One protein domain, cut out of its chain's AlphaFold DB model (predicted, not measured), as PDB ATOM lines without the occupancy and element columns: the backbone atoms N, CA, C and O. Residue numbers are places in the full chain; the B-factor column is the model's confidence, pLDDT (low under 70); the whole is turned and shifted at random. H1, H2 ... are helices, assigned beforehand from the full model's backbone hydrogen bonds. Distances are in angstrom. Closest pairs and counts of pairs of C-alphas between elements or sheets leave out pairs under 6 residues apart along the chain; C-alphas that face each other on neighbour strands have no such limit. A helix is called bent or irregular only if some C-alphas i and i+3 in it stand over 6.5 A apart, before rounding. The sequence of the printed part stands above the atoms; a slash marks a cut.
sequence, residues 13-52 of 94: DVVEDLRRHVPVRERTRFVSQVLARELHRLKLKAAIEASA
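AT A GLANCE: This is residues 13 to 52 of the 94 residues of an uncharacterized protein of Anaerolineae bacterium (UniProt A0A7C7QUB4). The printed part is a rough, very uneven L: one long helix, H2, makes the long arm, and the short helix H1, with the loop of residues 22 to 26, makes the foot at the end where H2 begins. The two helices come near each other only at that corner, and residues 32 to 52 stick out free of the rest. There are 40 residues printed, with two named helices, H1 then H2, and no named strand; the class is all helix. The whole is extended, with a radius of gyration of the C-alphas of 14.4 A and spans of 43 by 19 by 9 A, the length being made by H2.

HOW THE PARTS SIT: H1, residues 13 to 21, and H2, residues 27 to 50, are close but not clearly touching, with 2 pairs of C-alphas within 8 A. Their closest C-alphas are those of Leu 18 and Arg 27, 7.3 A apart. Their lines stand at a steep tilt of 59 degrees, and they run opposite ways. In both helices every pair of O i and N i+4 is within hydrogen-bond range.

IN THESE COORDINATES: H1 runs from C-alpha 13 at (118.617, 254.402, 167.498) to C-alpha 21 at (123.860, 252.581, 178.349), 12.2 A. A tight link of 5 residues follows. H2 begins with C-alpha 27 at (124.871, 243.549, 176.057) and ends with C-alpha 50 at (93.362, 229.799, 176.823), 34.4 A away; it is not bent.

THE WHOLE: The two C-alphas farthest apart are those of Val 24 and Ala 52, 43.2 A. Residues 32 to 52, of which 32 to 50 belong to H2, stand free. The printed part has no cut. The mean pLDDT of the printed part is 96.1, and no printed residue is under 70.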
ATOM      1  N   ASP A  13     118.828 253.681 166.242       97.88
ATOM      2  CA  ASP A  13     118.617 254.402 167.498       97.88
ATOM      3  C   ASP A  13     118.637 253.457 168.709       97.88
ATOM      4  O   ASP A  13     119.391 253.671 169.654       97.88
ATOM      5  N   VAL A  14     117.929 252.327 168.633       96.06
ATOM      6  CA  VAL A  14     117.917 251.311 169.701       96.06
ATOM      7  C   VAL A  14     119.309 250.711 169.925       96.06
ATOM      8  O   VAL A  14     119.728 250.477 171.062       96.06
ATOM      9  N   VAL A  15     120.053 250.448 168.847       95.56
ATOM     10  CA  VAL A  15     121.426 249.928 168.943       95.56
ATOM     11  C   VAL A  15     122.369 250.969 169.551       95.56
ATOM     12  O   VAL A  15     123.262 250.602 170.319       95.56
ATOM     13  N   GLU A  16     122.197 252.244 169.217       97.38
ATOM     14  CA  GLU A  16     122.978 253.348 169.778       97.38
ATOM     15  C   GLU A  16     122.717 253.514 171.276       97.38
ATOM     16  O   GLU A  16     123.678 253.540 172.050       97.38
ATOM     17  N   ASP A  17     121.457 253.488 171.705       97.06
ATOM     18  CA  ASP A  17     121.087 253.544 173.122       97.06
ATOM     19  C   ASP A  17     121.625 252.343 173.900       97.06
ATOM     20  O   ASP A  17     122.253 252.501 174.953       97.06
ATOM     21  N   LEU A  18     121.491 251.131 173.351       96.12
ATOM     22  CA  LEU A  18     122.082 249.935 173.951       96.12
ATOM     23  C   LEU A  18     123.599 250.095 174.119       96.12
ATOM     24  O   LEU A  18     124.167 249.695 175.137       96.12
ATOM     25  N   ARG A  19     124.279 250.680 173.127       95.56
ATOM     26  CA  ARG A  19     125.728 250.895 173.181       95.56
ATOM     27  C   ARG A  19     126.127 251.953 174.202       95.56
ATOM     28  O   ARG A  19     127.171 251.775 174.830       95.56
ATOM     29  N   ARG A  20     125.317 253.004 174.345       97.56
ATOM     30  CA  ARG A  20     125.519 254.124 175.267       97.56
ATOM     31  C   ARG A  20     125.302 253.725 176.723       97.56
ATOM     32  O   ARG A  20     126.049 254.178 177.583       97.56
ATOM     33  N   HIS A  21     124.307 252.882 176.988       97.50
ATOM     34  CA  HIS A  21     123.860 252.581 178.349       97.50
ATOM     35  C   HIS A  21     124.305 251.213 178.876       97.50
ATOM     36  O   HIS A  21     124.370 251.037 180.090       97.50
ATOM     37  N   VAL A  22     124.635 250.251 178.005       96.75
ATOM     38  CA  VAL A  22     125.002 248.889 178.423       96.75
ATOM     39  C   VAL A  22     126.454 248.564 178.041       96.75
ATOM     40  O   VAL A  22     126.817 248.634 176.854       96.75
ATOM     41  N   PRO A  23     127.300 248.149 179.010       96.00
ATOM     42  CA  PRO A  23     128.678 247.746 178.748       96.00
ATOM     43  C   PRO A  23     128.774 246.624 177.711       96.00
ATOM     44  O   PRO A  23     127.974 245.691 177.714       96.00
ATOM     45  N   VAL A  24     129.801 246.660 176.855       94.19
ATOM     46  CA  VAL A  24     129.991 245.703 175.740       94.19
ATOM     47  C   VAL A  24     129.838 244.240 176.181       94.19
ATOM     48  O   VAL A  24     129.169 243.468 175.499       94.19
ATOM     49  N   ARG A  25     130.418 243.870 177.334       93.88
ATOM     50  CA  ARG A  25     130.417 242.491 177.861       93.88
ATOM     51  C   ARG A  25     129.062 242.053 178.432       93.88
ATOM     52  O   ARG A  25     128.843 240.861 178.611       93.88
ATOM     53  N   GLU A  26     128.158 242.995 178.686       95.75
ATOM     54  CA  GLU A  26     126.843 242.747 179.285       95.75
ATOM     55  C   GLU A  26     125.701 242.798 178.271       95.75
ATOM     56  O   GLU A  26     124.631 242.259 178.540       95.75
ATOM     57  N   ARG A  27     125.918 243.368 177.078       93.75
ATOM     58  CA  ARG A  27     124.871 243.549 176.057       93.75
ATOM     59  C   ARG A  27     124.153 242.256 175.695       93.75
ATOM     60  O   ARG A  27     122.930 242.244 175.657       93.75
ATOM     61  N   THR A  28     124.883 241.161 175.478       91.75
ATOM     62  CA  THR A  28     124.257 239.865 175.172       91.75
ATOM     63  C   THR A  28     123.379 239.391 176.326       91.75
ATOM     64  O   THR A  28     122.243 238.996 176.096       91.75
ATOM     65  N   ARG A  29     123.861 239.490 177.573       94.06
ATOM     66  CA  ARG A  29     123.077 239.131 178.762       94.06
ATOM     67  C   ARG A  29     121.828 240.001 178.878       94.06
ATOM     68  O   ARG A  29     120.749 239.463 179.094       94.06
ATOM     69  N   PHE A  30     121.975 241.311 178.704       95.81
ATOM     70  CA  PHE A  30     120.877 242.268 178.754       95.81
ATOM     71  C   PHE A  30     119.803 241.935 177.713       95.81
ATOM     72  O   PHE A  30     118.640 241.755 178.065       95.81
ATOM     73  N   VAL A  31     120.198 241.760 176.448       93.94
ATOM     74  CA  VAL A  31     119.275 241.421 175.354       93.94
ATOM     75  C   VAL A  31     118.589 240.082 175.615       93.94
ATOM     76  O   VAL A  31     117.369 239.998 175.503       93.94
ATOM     77  N   SER A  32     119.329 239.052 176.033       93.88
ATOM     78  CA  SER A  32     118.744 237.750 176.370       93.88
ATOM     79  C   SER A  32     117.729 237.841 177.512       93.88
ATOM     80  O   SER A  32     116.677 237.215 177.433       93.88
ATOM     81  N   GLN A  33     118.006 238.629 178.554       96.06
ATOM     82  CA  GLN A  33     117.087 238.809 179.681       96.06
ATOM     83  C   GLN A  33     115.819 239.566 179.283       96.06
ATOM     84  O   GLN A  33     114.722 239.164 179.670       96.06
ATOM     85  N   VAL A  34     115.953 240.637 178.495       96.31
ATOM     86  CA  VAL A  34     114.803 241.394 177.984       96.31
ATOM     87  C   VAL A  34     113.940 240.502 177.094       96.31
ATOM     88  O   VAL A  34     112.742 240.394 177.340       96.31
ATOM     89  N   LEU A  35     114.540 239.792 176.132       95.50
ATOM     90  CA  LEU A  35     113.815 238.866 175.257       95.50
ATOM     91  C   LEU A  35     113.112 237.760 176.049       95.50
ATOM     92  O   LEU A  35     111.933 237.505 175.818       95.50
ATOM     93  N   ALA A  36     113.793 237.132 177.011       96.50
ATOM     94  CA  ALA A  36     113.196 236.089 177.841       96.50
ATOM     95  C   ALA A  36     111.985 236.605 178.632       96.50
ATOM     96  O   ALA A  36     110.956 235.932 178.690       96.50
ATOM     97  N   ARG A  37     112.080 237.815 179.200       98.00
ATOM     98  CA  ARG A  37     110.977 238.442 179.936       98.00
ATOM     99  C   ARG A  37     109.780 238.732 179.034       98.00
ATOM    100  O   ARG A  37     108.659 238.398 179.409       98.00
ATOM    101  N   GLU A  38     109.994 239.331 177.865       98.00
ATOM    102  CA  GLU A  38     108.883 239.643 176.958       98.00
ATOM    103  C   GLU A  38     108.246 238.367 176.387       98.00
ATOM    104  O   GLU A  38     107.022 238.258 176.342       98.00
ATOM    105  N   LEU A  39     109.042 237.342 176.061       97.94
ATOM    106  CA  LEU A  39     108.512 236.036 175.656       97.94
ATOM    107  C   LEU A  39     107.706 235.368 176.775       97.94
ATOM    108  O   LEU A  39     106.668 234.769 176.504       97.94
ATOM    109  N   HIS A  40     108.151 235.472 178.028       98.12
ATOM    110  CA  HIS A  40     107.391 234.960 179.166       98.12
ATOM    111  C   HIS A  40     106.042 235.675 179.309       98.12
ATOM    112  O   HIS A  40     105.024 235.011 179.482       98.12
ATOM    113  N   ARG A  41     106.006 237.004 179.148       98.31
ATOM    114  CA  ARG A  41     104.753 237.779 179.147       98.31
ATOM    115  C   ARG A  41     103.799 237.337 178.041       98.31
ATOM    116  O   ARG A  41     102.614 237.167 178.310       98.31
ATOM    117  N   LEU A  42     104.303 237.110 176.826       98.44
ATOM    118  CA  LEU A  42     103.486 236.618 175.710       98.44
ATOM    119  C   LEU A  42     102.912 235.225 175.995       98.44
ATOM    120  O   LEU A  42     101.723 235.001 175.780       98.44
ATOM    121  N   LYS A  43     103.730 234.311 176.528       98.12
ATOM    122  CA  LYS A  43     103.276 232.969 176.927       98.12
ATOM    123  C   LYS A  43     102.221 233.028 178.028       98.12
ATOM    124  O   LYS A  43     101.222 232.327 177.937       98.12
ATOM    125  N   LEU A  44     102.428 233.871 179.040       97.75
ATOM    126  CA  LEU A  44     101.472 234.051 180.131       97.75
ATOM    127  C   LEU A  44     100.146 234.615 179.622       97.75
ATOM    128  O   LEU A  44      99.093 234.110 179.991       97.75
ATOM    129  N   LYS A  45     100.190 235.621 178.742       97.81
ATOM    130  CA  LYS A  45      98.985 236.171 178.116       97.81
ATOM    131  C   LYS A  45      98.205 235.088 177.369       97.81
ATOM    132  O   LYS A  45      97.014 234.937 177.609       97.81
ATOM    133  N   ALA A  46      98.886 234.306 176.532       97.50
ATOM    134  CA  ALA A  46      98.259 233.206 175.804       97.50
ATOM    135  C   ALA A  46      97.666 232.147 176.750       97.50
ATOM    136  O   ALA A  46      96.578 231.644 176.500       97.50
ATOM    137  N   ALA A  47      98.352 231.832 177.854       97.12
ATOM    138  CA  ALA A  47      97.845 230.904 178.861       97.12
ATOM    139  C   ALA A  47      96.583 231.439 179.553       97.12
ATOM    140  O   ALA A  47      95.620 230.694 179.689       97.12
ATOM    141  N   ILE A  48      96.561 232.724 179.929       96.19
ATOM    142  CA  ILE A  48      95.375 233.367 180.512       96.19
ATOM    143  C   ILE A  48      94.201 233.285 179.535       96.19
ATOM    144  O   ILE A  48      93.133 232.818 179.922       96.19
ATOM    145  N   GLU A  49      94.409 233.679 178.276       95.88
ATOM    146  CA  GLU A  49      93.378 233.629 177.232       95.88
ATOM    147  C   GLU A  49      92.854 232.201 177.018       95.88
ATOM    148  O   GLU A  49      91.645 231.999 176.958       95.88
ATOM    149  N   ALA A  50      93.740 231.204 176.975       95.62
ATOM    150  CA  ALA A  50      93.362 229.799 176.823       95.62
ATOM    151  C   ALA A  50      92.642 229.223 178.057       95.62
ATOM    152  O   ALA A  50      91.834 228.310 177.923       95.62
ATOM    153  N   SER A  51      92.938 229.742 179.251       93.62
ATOM    154  CA  SER A  51      92.308 229.328 180.513       93.62
ATOM    155  C   SER A  51      91.020 230.089 180.839       93.62
ATOM    156  O   SER A  51      90.410 229.845 181.880       93.62
ATOM    157  N   ALA A  52      90.597 231.030 179.991       91.75
ATOM    158  CA  ALA A  52      89.376 231.787 180.221       91.75
ATOM    159  C   ALA A  52      88.168 230.839 180.271       91.75
ATOM    160  O   ALA A  52      87.898 230.105 179.324       91.75
TER     161      ALA A  52